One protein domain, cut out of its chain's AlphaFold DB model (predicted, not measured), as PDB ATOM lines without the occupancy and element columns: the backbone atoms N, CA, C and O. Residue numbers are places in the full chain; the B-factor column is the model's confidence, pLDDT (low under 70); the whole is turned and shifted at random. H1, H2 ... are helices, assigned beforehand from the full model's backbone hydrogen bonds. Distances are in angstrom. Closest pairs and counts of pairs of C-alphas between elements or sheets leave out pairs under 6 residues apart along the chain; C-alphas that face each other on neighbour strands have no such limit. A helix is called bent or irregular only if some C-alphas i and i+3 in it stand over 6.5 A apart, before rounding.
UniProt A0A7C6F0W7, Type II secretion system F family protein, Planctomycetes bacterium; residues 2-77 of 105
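This is residues 2 to 77 of the 105 residues of the protein "Type II secretion system F family protein" of Planctomycetes bacterium (UniProt A0A7C6F0W7). What shape do these atoms make? A small head of three helices, H1, H2 and H3, folds back and forth in two successive helical hairpins, and one long helix, H4, leads away from it, with residues 49 to 77 sticking out as a free arm that makes most of the length. What is it made of? The printed part has 76 residues with four named helices, in the order H1, H2, H3, H4, and no named strand; the class is all helix. How large is it? The whole is extended, with a radius of gyration of the C-alphas of 21.4 A, and spans 71 by 27 by 11 A.

Where does the first helix lie? H1 is residues 2 to 7, beginning at C-alpha 2 at (112.544, -20.482, 68.134). Which helices follow? H2 is residues 12 to 23, 16.6 A from first to last C-alpha, and H3 is residues 26 to 40, 20.9 A long, beginning at C-alpha 26 at (111.203, -7.243, 55.676). Where is the longest? H4 is residues 45 to 77, 49.1 A long, ending at C-alpha 77 at (87.622, 30.408, 38.578). It is neither bent nor irregular, but only just: C-alphas 74 and 77 are 6.1 A apart.

How does H1 stand to H2? They touch as a helical hairpin, their closest C-alphas being those of Val 2 and Ala 15, 5.2 A apart. They run opposite ways at a shallow tilt of 34.7 degrees, only just short of steep. How does H2 stand to H3? They also touch as a helical hairpin, opposite ways at a shallow tilt of 8 degrees, and their closest C-alphas, those of Arg 20 and Thr 29, are 5.4 A apart. Where is H4? It is close to H3 but not clearly touching, the closest C-alphas being those of Gly 38 and Leu 45, 6.5 A apart, and it runs the opposite way at a steep tilt of 59 degrees. H4 is apart from H1 and H2, and H1 is apart from H3. Are the backbones within hydrogen-bond range? In H1, H2 and H3 every O i to N i+4 pair is within hydrogen-bond range, and in H4 27 of 29 are.

How far does it reach? The two C-alphas farthest apart are those of Met 8 and Leu 77, at 72.0 A. Is there a cut, or a long link? The printed part has no cut, and the links H1 to H2, H2 to H3 and H3 to H4 are tight. Where is confidence low? Residues 37 to 45 are under 70, of which 37 to 40 belong to H3 and 45 to H4; the mean pLDDT of the printed part is 81.7.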
ATOM      1  N   VAL A   2     113.311 -21.229  67.105       79.50
ATOM      2  CA  VAL A   2     112.544 -20.482  68.134       79.50
ATOM      3  C   VAL A   2     112.039 -21.350  69.295       79.50
ATOM      4  O   VAL A   2     112.311 -21.054  70.448       79.50
ATOM      5  N   LEU A   3     111.376 -22.478  69.015       82.94
ATOM      6  CA  LEU A   3     110.904 -23.388  70.073       82.94
ATOM      7  C   LEU A   3     112.037 -24.030  70.892       82.94
ATOM      8  O   LEU A   3     111.831 -24.352  72.056       82.94
ATOM      9  N   ALA A   4     113.214 -24.232  70.298       86.00
ATOM     10  CA  ALA A   4     114.379 -24.762  71.003       86.00
ATOM     11  C   ALA A   4     115.017 -23.684  71.891       86.00
ATOM     12  O   ALA A   4     115.327 -23.969  73.038       86.00
ATOM     13  N   ASP A   5     115.122 -22.450  71.396       83.75
ATOM     14  CA  ASP A   5     115.572 -21.282  72.159       83.75
ATOM     15  C   ASP A   5     114.676 -21.027  73.384       83.75
ATOM     16  O   ASP A   5     115.178 -20.851  74.492       83.75
ATOM     17  N   ILE A   6     113.353 -21.122  73.208       84.94
ATOM     18  CA  ILE A   6     112.375 -21.027  74.305       84.94
ATOM     19  C   ILE A   6     112.565 -22.175  75.310       84.94
ATOM     20  O   ILE A   6     112.551 -21.956  76.518       84.94
ATOM     21  N   ARG A   7     112.782 -23.409  74.836       83.69
ATOM     22  CA  ARG A   7     113.047 -24.571  75.708       83.69
ATOM     23  C   ARG A   7     114.384 -24.482  76.451       83.69
ATOM     24  O   ARG A   7     114.527 -25.129  77.480       83.69
ATOM     25  N   MET A   8     115.334 -23.692  75.954       87.00
ATOM     26  CA  MET A   8     116.614 -23.397  76.612       87.00
ATOM     27  C   MET A   8     116.522 -22.229  77.608       87.00
ATOM     28  O   MET A   8     117.543 -21.817  78.149       87.00
ATOM     29  N   GLY A   9     115.321 -21.698  77.862       83.31
ATOM     30  CA  GLY A   9     115.084 -20.659  78.866       83.31
ATOM     31  C   GLY A   9     115.150 -19.224  78.344       83.31
ATOM     32  O   GLY A   9     114.999 -18.301  79.139       83.31
ATOM     33  N   LYS A  10     115.330 -19.008  77.031       83.69
ATOM     34  CA  LYS A  10     115.194 -17.665  76.448       83.69
ATOM     35  C   LYS A  10     113.736 -17.228  76.477       83.69
ATOM     36  O   LYS A  10     112.825 -18.030  76.251       83.69
ATOM     37  N   THR A  11     113.510 -15.941  76.704       81.69
ATOM     38  CA  THR A  11     112.164 -15.372  76.625       81.69
ATOM     39  C   THR A  11     111.623 -15.493  75.202       81.69
ATOM     40  O   THR A  11     112.372 -15.529  74.220       81.69
ATOM     41  N   ARG A  12     110.293 -15.545  75.064       79.19
ATOM     42  CA  ARG A  12     109.647 -15.528  73.743       79.19
ATOM     43  C   ARG A  12     110.086 -14.306  72.935       79.19
ATOM     44  O   ARG A  12     110.406 -14.453  71.758       79.19
ATOM     45  N   TYR A  13     110.232 -13.162  73.608       82.19
ATOM     46  CA  TYR A  13     110.774 -11.939  73.029       82.19
ATOM     47  C   TYR A  13     112.155 -12.145  72.391       82.19
ATOM     48  O   TYR A  13     112.345 -11.880  71.204       82.19
ATOM     49  N   GLU A  14     113.110 -12.681  73.150       83.00
ATOM     50  CA  GLU A  14     114.474 -12.933  72.671       83.00
ATOM     51  C   GLU A  14     114.515 -13.971  71.548       83.00
ATOM     52  O   GLU A  14     115.240 -13.796  70.569       83.00
ATOM     53  N   ALA A  15     113.718 -15.037  71.649       87.25
ATOM     54  CA  ALA A  15     113.679 -16.093  70.642       87.25
ATOM     55  C   ALA A  15     113.141 -15.590  69.290       87.25
ATOM     56  O   ALA A  15     113.655 -15.967  68.233       87.25
ATOM     57  N   PHE A  16     112.131 -14.718  69.310       84.88
ATOM     58  CA  PHE A  16     111.586 -14.090  68.108       84.88
ATOM     59  C   PHE A  16     112.481 -12.961  67.578       84.88
ATOM     60  O   PHE A  16     112.678 -12.870  66.367       84.88
ATOM     61  N   SER A  17     113.105 -12.160  68.448       84.12
ATOM     62  CA  SER A  17     114.060 -11.124  68.030       84.12
ATOM     63  C   SER A  17     115.300 -11.731  67.354       84.12
ATOM     64  O   SER A  17     115.695 -11.290  66.275       84.12
ATOM     65  N   ALA A  18     115.831 -12.835  67.891       86.50
ATOM     66  CA  ALA A  18     116.926 -13.586  67.271       86.50
ATOM     67  C   ALA A  18     116.523 -14.253  65.940       86.50
ATOM     68  O   ALA A  18     117.362 -14.475  65.064       86.50
ATOM     69  N   MET A  19     115.239 -14.597  65.765       83.62
ATOM     70  CA  MET A  19     114.720 -15.082  64.483       83.62
ATOM     71  C   MET A  19     114.675 -13.960  63.441       83.62
ATOM     72  O   MET A  19     115.097 -14.181  62.309       83.62
ATOM     73  N   ARG A  20     114.220 -12.766  63.837       83.94
ATOM     74  CA  ARG A  20     114.161 -11.564  62.995       83.94
ATOM     75  C   ARG A  20     115.538 -11.174  62.460       83.94
ATOM     76  O   ARG A  20     115.705 -11.009  61.258       83.94
ATOM     77  N   GLU A  21     116.531 -11.112  63.342       84.19
ATOM     78  CA  GLU A  21     117.907 -10.738  62.993       84.19
ATOM     79  C   GLU A  21     118.583 -11.749  62.049       84.19
ATOM     80  O   GLU A  21     119.396 -11.372  61.212       84.19
ATOM     81  N   ARG A  22     118.206 -13.034  62.122       85.38
ATOM     82  CA  ARG A  22     118.744 -14.082  61.238       85.38
ATOM     83  C   ARG A  22     118.089 -14.162  59.864       85.38
ATOM     84  O   ARG A  22     118.741 -14.648  58.946       85.38
ATOM     85  N   LEU A  23     116.804 -13.824  59.752       84.75
ATOM     86  CA  LEU A  23     116.068 -13.927  58.488       84.75
ATOM     87  C   LEU A  23     116.256 -12.689  57.610       84.75
ATOM     88  O   LEU A  23     116.227 -12.853  56.398       84.75
ATOM     89  N   ALA A  24     116.507 -11.513  58.205       74.00
ATOM     90  CA  ALA A  24     116.835 -10.265  57.501       74.00
ATOM     91  C   ALA A  24     115.922  -9.975  56.289       74.00
ATOM     92  O   ALA A  24     116.358  -9.437  55.276       74.00
ATOM     93  N   ASP A  25     114.656 -10.366  56.420       86.75
ATOM     94  CA  ASP A  25     113.602 -10.221  55.426       86.75
ATOM     95  C   ASP A  25     112.524  -9.297  56.006       86.75
ATOM     96  O   ASP A  25     112.115  -9.453  57.169       86.75
ATOM     97  N   ASP A  26     112.106  -8.305  55.224       82.69
ATOM     98  CA  ASP A  26     111.203  -7.243  55.676       82.69
ATOM     99  C   ASP A  26     109.805  -7.775  56.034       82.69
ATOM    100  O   ASP A  26     109.193  -7.327  57.012       82.69
ATOM    101  N   GLU A  27     109.314  -8.781  55.306       82.81
ATOM    102  CA  GLU A  27     108.010  -9.403  55.545       82.81
ATOM    103  C   GLU A  27     108.010 -10.170  56.871       82.81
ATOM    104  O   GLU A  27     107.143  -9.974  57.732       82.81
ATOM    105  N   ILE A  28     109.039 -10.988  57.089       82.44
ATOM    106  CA  ILE A  28     109.213 -11.757  58.326       82.44
ATOM    107  C   ILE A  28     109.403 -10.829  59.535       82.44
ATOM    108  O   ILE A  28     108.870 -11.086  60.621       82.44
ATOM    109  N   THR A  29     110.128  -9.724  59.353       83.44
ATOM    110  CA  THR A  29     110.388  -8.718  60.392       83.44
ATOM    111  C   THR A  29     109.101  -8.036  60.853       83.44
ATOM    112  O   THR A  29     108.893  -7.885  62.062       83.44
ATOM    113  N   SER A  30     108.212  -7.692  59.919       80.75
ATOM    114  CA  SER A  30     106.893  -7.114  60.209       80.75
ATOM    115  C   SER A  30     105.986  -8.082  60.986       80.75
ATOM    116  O   SER A  30     105.361  -7.708  61.989       80.75
ATOM    117  N   ILE A  31     105.970  -9.358  60.585       80.00
ATOM    118  CA  ILE A  31     105.163 -10.404  61.235       80.00
ATOM    119  C   ILE A  31     105.625 -10.622  62.681       80.00
ATOM    120  O   ILE A  31     104.814 -10.617  63.608       80.00
ATOM    121  N   ILE A  32     106.936 -10.763  62.895       85.06
ATOM    122  CA  ILE A  32     107.517 -10.944  64.229       85.06
ATOM    123  C   ILE A  32     107.286  -9.708  65.110       85.06
ATOM    124  O   ILE A  32     106.933  -9.851  66.281       85.06
ATOM    125  N   GLY A  33     107.441  -8.502  64.553       80.38
ATOM    126  CA  GLY A  33     107.174  -7.249  65.259       80.38
ATOM    127  C   GLY A  33     105.740  -7.161  65.780       80.38
ATOM    128  O   GLY A  33     105.532  -6.790  66.933       80.38
ATOM    129  N   SER A  34     104.763  -7.596  64.982       77.44
ATOM    130  CA  SER A  34     103.350  -7.631  65.381       77.44
ATOM    131  C   SER A  34     103.079  -8.625  66.522       77.44
ATOM    132  O   SER A  34     102.308  -8.329  67.435       77.44
ATOM    133  N   ILE A  35     103.745  -9.785  66.514       77.25
ATOM    134  CA  ILE A  35     103.626 -10.806  67.569       77.25
ATOM    135  C   ILE A  35     104.233 -10.302  68.886       77.25
ATOM    136  O   ILE A  35     103.608 -10.426  69.939       77.25
ATOM    137  N   LEU A  36     105.421  -9.689  68.826       76.31
ATOM    138  CA  LEU A  36     106.118  -9.119  69.987       76.31
ATOM    139  C   LEU A  36     105.327  -7.977  70.625       76.31
ATOM    140  O   LEU A  36     105.216  -7.900  71.846       76.31
ATOM    141  N   GLN A  37     104.748  -7.115  69.791       69.38
ATOM    142  CA  GLN A  37     103.919  -5.998  70.229       69.38
ATOM    143  C   GLN A  37     102.616  -6.488  70.886       69.38
ATOM    144  O   GLN A  37     102.150  -5.890  71.855       69.38
ATOM    145  N   GLY A  38     102.069  -7.618  70.422       64.88
ATOM    146  CA  GLY A  38     100.946  -8.300  71.064       64.88
ATOM    147  C   GLY A  38     101.287  -8.942  72.417       64.88
ATOM    148  O   GLY A  38     100.427  -8.970  73.295       64.88
ATOM    149  N   GLU A  39     102.522  -9.416  72.618       66.00
ATOM    150  CA  GLU A  39     102.978  -9.964  73.908       66.00
ATOM    151  C   GLU A  39     103.306  -8.882  74.948       66.00
ATOM    152  O   GLU A  39     102.963  -9.044  76.117       66.00
ATOM    153  N   SER A  40     103.962  -7.780  74.558       58.72
ATOM    154  CA  SER A  40     104.517  -6.811  75.519       58.72
ATOM    155  C   SER A  40     103.479  -5.909  76.185       58.72
ATOM    156  O   SER A  40     103.753  -5.332  77.233       58.72
ATOM    157  N   LEU A  41     102.311  -5.724  75.566       57.47
ATOM    158  CA  LEU A  41     101.360  -4.699  75.995       57.47
ATOM    159  C   LEU A  41     100.334  -5.189  77.017       57.47
ATOM    160  O   LEU A  41      99.739  -4.345  77.684       57.47
ATOM    161  N   GLY A  42     100.042  -6.493  77.115       58.59
ATOM    162  CA  GLY A  42      98.946  -7.010  77.961       58.59
ATOM    163  C   GLY A  42      97.572  -6.357  77.701       58.59
ATOM    164  O   GLY A  42      96.598  -6.622  78.402       58.59
ATOM    165  N   THR A  43      97.491  -5.492  76.688       59.25
ATOM    166  CA  THR A  43      96.344  -4.689  76.304       59.25
ATOM    167  C   THR A  43      95.725  -5.435  75.133       59.25
ATOM    168  O   THR A  43      96.448  -5.754  74.185       59.25
ATOM    169  N   PRO A  44      94.427  -5.772  75.169       59.31
ATOM    170  CA  PRO A  44      93.832  -6.592  74.128       59.31
ATOM    171  C   PRO A  44      94.098  -5.962  72.762       59.31
ATOM    172  O   PRO A  44      93.755  -4.796  72.561       59.31
ATOM    173  N   LEU A  45      94.652  -6.725  71.816       64.50
ATOM    174  CA  LEU A  45      94.827  -6.318  70.411       64.50
ATOM    175  C   LEU A  45      93.528  -5.711  69.839       64.50
ATOM    176  O   LEU A  45      93.545  -4.785  69.034       64.50
ATOM    177  N   ALA A  46      92.384  -6.185  70.344       74.62
ATOM    178  CA  ALA A  46      91.054  -5.654  70.079       74.62
ATOM    179  C   ALA A  46      90.893  -4.150  70.388       74.62
ATOM    180  O   ALA A  46      90.207  -3.459  69.642       74.62
ATOM    181  N   SER A  47      91.511  -3.630  71.453       71.75
ATOM    182  CA  SER A  47      91.464  -2.203  71.805       71.75
ATOM    183  C   SER A  47      92.224  -1.348  70.791       71.75
ATOM    184  O   SER A  47      91.684  -0.357  70.306       71.75
ATOM    185  N   ILE A  48      93.412  -1.800  70.377       76.31
ATOM    186  CA  ILE A  48      94.246  -1.130  69.376       76.31
ATOM    187  C   ILE A  48      93.520  -1.101  68.032       76.31
ATOM    188  O   ILE A  48      93.352  -0.033  67.450       76.31
ATOM    189  N   PHE A  49      93.000  -2.240  67.565       78.69
ATOM    190  CA  PHE A  49      92.230  -2.286  66.319       78.69
ATOM    191  C   PHE A  49      90.959  -1.435  66.368       78.69
ATOM    192  O   PHE A  49      90.578  -0.860  65.350       78.69
ATOM    193  N   ARG A  50      90.315  -1.307  67.535       82.12
ATOM    194  CA  ARG A  50      89.133  -0.455  67.703       82.12
ATOM    195  C   ARG A  50      89.488   1.025  67.596       82.12
ATOM    196  O   ARG A  50      88.867   1.727  66.803       82.12
ATOM    197  N   THR A  51      90.543   1.465  68.279       86.38
ATOM    198  CA  THR A  51      91.074   2.827  68.136       86.38
ATOM    199  C   THR A  51      91.507   3.107  66.696       86.38
ATOM    200  O   THR A  51      91.168   4.151  66.142       86.38
ATOM    201  N   GLN A  52      92.186   2.163  66.039       80.88
ATOM    202  CA  GLN A  52      92.608   2.333  64.648       80.88
ATOM    203  C   GLN A  52      91.420   2.404  63.681       80.88
ATOM    204  O   GLN A  52      91.443   3.200  62.742       80.88
ATOM    205  N   ALA A  53      90.361   1.624  63.920       90.44
ATOM    206  CA  ALA A  53      89.129   1.689  63.141       90.44
ATOM    207  C   ALA A  53      88.439   3.056  63.274       90.44
ATOM    208  O   ALA A  53      87.968   3.597  62.271       90.44
ATOM    209  N   ASP A  54      88.418   3.643  64.470       93.81
ATOM    210  CA  ASP A  54      87.835   4.969  64.692       93.81
ATOM    211  C   ASP A  54      88.661   6.073  64.023       93.81
ATOM    212  O   ASP A  54      88.108   6.934  63.336       93.81
ATOM    213  N   VAL A  55      89.992   5.982  64.083       91.88
ATOM    214  CA  VAL A  55      90.888   6.881  63.338       91.88
ATOM    215  C   VAL A  55      90.654   6.773  61.827       91.88
ATOM    216  O   VAL A  55      90.586   7.789  61.133       91.88
ATOM    217  N   LEU A  56      90.481   5.559  61.291       92.19
ATOM    218  CA  LEU A  56      90.189   5.356  59.869       92.19
ATOM    219  C   LEU A  56      88.827   5.935  59.461       92.19
ATOM    220  O   LEU A  56      88.710   6.471  58.356       92.19
ATOM    221  N   ARG A  57      87.808   5.866  60.329       94.25
ATOM    222  CA  ARG A  57      86.499   6.502  60.093       94.25
ATOM    223  C   ARG A  57      86.626   8.020  59.998       94.25
ATOM    224  O   ARG A  57      86.128   8.593  59.033       94.25
ATOM    225  N   ILE A  58      87.350   8.643  60.928       93.94
ATOM    226  CA  ILE A  58      87.594  10.096  60.922       93.94
ATOM    227  C   ILE A  58      88.395  10.509  59.682       93.94
ATOM    228  O   ILE A  58      88.059  11.471  59.000       93.94
ATOM    229  N   LYS A  59      89.428   9.746  59.312       92.94
ATOM    230  CA  LYS A  59      90.225  10.049  58.116       92.94
ATOM    231  C   LYS A  59      89.395   9.985  56.828       92.94
ATOM    232  O   LYS A  59      89.644  10.748  55.897       92.94
ATOM    233  N   ARG A  60      88.401   9.088  56.758       93.50
ATOM    234  CA  ARG A  60      87.462   9.022  55.625       93.50
ATOM    235  C   ARG A  60      86.580  10.266  55.546       93.50
ATOM    236  O   ARG A  60      86.424  10.787  54.445       93.50
ATOM    237  N   SER A  61      86.043  10.747  56.671       91.25
ATOM    238  CA  SER A  61      85.219  11.962  56.676       91.25
ATOM    239  C   SER A  61      86.042  13.201  56.329       91.25
ATOM    240  O   SER A  61      85.648  13.949  55.446       91.25
ATOM    241  N   GLN A  62      87.239  13.350  56.900       90.31
ATOM    242  CA  GLN A  62      88.142  14.458  56.570       90.31
ATOM    243  C   GLN A  62      88.528  14.483  55.090       90.31
ATOM    244  O   GLN A  62      88.618  15.549  54.493       90.31
ATOM    245  N   ARG A  63      88.733  13.317  54.460       90.94
ATOM    246  CA  ARG A  63      89.011  13.260  53.018       90.94
ATOM    247  C   ARG A  63      87.813  13.726  52.192       90.94
ATOM    248  O   ARG A  63      88.007  14.400  51.188       90.94
ATOM    249  N   ALA A  64      86.599  13.374  52.608       88.12
ATOM    250  CA  ALA A  64      85.384  13.855  51.961       88.12
ATOM    251  C   ALA A  64      85.224  15.376  52.133       88.12
ATOM    252  O   ALA A  64      84.939  16.066  51.160       88.12
ATOM    253  N   GLU A  65      85.481  15.901  53.333       88.44
ATOM    254  CA  GLU A  65      85.469  17.343  53.613       88.44
ATOM    255  C   GLU A  65      86.537  18.094  52.815       88.44
ATOM    256  O   GLU A  65      86.253  19.153  52.267       88.44
ATOM    257  N   MET A  66      87.739  17.531  52.683       86.62
ATOM    258  CA  MET A  66      88.814  18.113  51.880       86.62
ATOM    259  C   MET A  66      88.412  18.218  50.405       86.62
ATOM    260  O   MET A  66      88.542  19.285  49.814       86.62
ATOM    261  N   ILE A  67      87.852  17.147  49.830       83.75
ATOM    262  CA  ILE A  67      87.363  17.142  48.441       83.75
ATOM    263  C   ILE A  67      86.219  18.155  48.263       83.75
ATOM    264  O   ILE A  67      86.167  18.866  47.260       83.75
ATOM    265  N   ALA A  68      85.314  18.256  49.241       82.88
ATOM    266  CA  ALA A  68      84.236  19.241  49.220       82.88
ATOM    267  C   ALA A  68      84.765  20.685  49.326       82.88
ATOM    268  O   ALA A  68      84.265  21.578  48.642       82.88
ATOM    269  N   GLY A  69      85.798  20.919  50.138       86.19
ATOM    270  CA  GLY A  69      86.448  22.222  50.278       86.19
ATOM    271  C   GLY A  69      87.186  22.650  49.009       86.19
ATOM    272  O   GLY A  69      87.042  23.787  48.560       86.19
ATOM    273  N   GLU A  70      87.915  21.726  48.379       82.81
ATOM    274  CA  GLU A  70      88.581  21.966  47.094       82.81
ATOM    275  C   GLU A  70      87.577  22.304  45.981       82.81
ATOM    276  O   GLU A  70      87.853  23.170  45.147       82.81
ATOM    277  N   ALA A  71      86.382  21.698  45.989       79.62
ATOM    278  CA  ALA A  71      85.320  22.042  45.044       79.62
ATOM    279  C   ALA A  71      84.911  23.523  45.145       79.62
ATOM    280  O   ALA A  71      84.728  24.171  44.116       79.62
ATOM    281  N   GLY A  72      84.848  24.086  46.357       81.12
ATOM    282  CA  GLY A  72      84.536  25.502  46.564       81.12
ATOM    283  C   GLY A  72      85.551  26.443  45.908       81.12
ATOM    284  O   GLY A  72      85.167  27.386  45.218       81.12
ATOM    285  N   VAL A  73      86.849  26.157  46.051       81.94
ATOM    286  CA  VAL A  73      87.917  26.958  45.423       81.94
ATOM    287  C   VAL A  73      87.886  26.817  43.901       81.94
ATOM    288  O   VAL A  73      88.003  27.810  43.185       81.94
ATOM    289  N   ASN A  74      87.647  25.608  43.393       84.31
ATOM    290  CA  ASN A  74      87.562  25.364  41.953       84.31
ATOM    291  C   ASN A  74      86.350  26.052  41.296       84.31
ATOM    292  O   ASN A  74      86.405  26.372  40.109       84.31
ATOM    293  N   MET A  75      85.283  26.348  42.048       85.50
ATOM    294  CA  MET A  75      84.137  27.130  41.558       85.50
ATOM    295  C   MET A  75      84.421  28.640  41.443       85.50
ATOM    296  O   MET A  75      83.699  29.331  40.719       85.50
ATOM    297  N   LEU A  76      85.478  29.164  42.079       89.44
ATOM    298  CA  LEU A  76      85.841  30.587  41.984       89.44
ATOM    299  C   LEU A  76      86.307  30.977  40.578       89.44
ATOM    300  O   LEU A  76      85.958  32.055  40.099       89.44
ATOM    301  N   LEU A  77      87.066  30.109  39.901       92.25
ATOM    302  CA  LEU A  77      87.622  30.408  38.578       92.25
ATOM    303  C   LEU A  77      86.515  30.632  37.521       92.25
ATOM    304  O   LEU A  77      86.522  31.696  36.893       92.25
TER     305      LEU A  77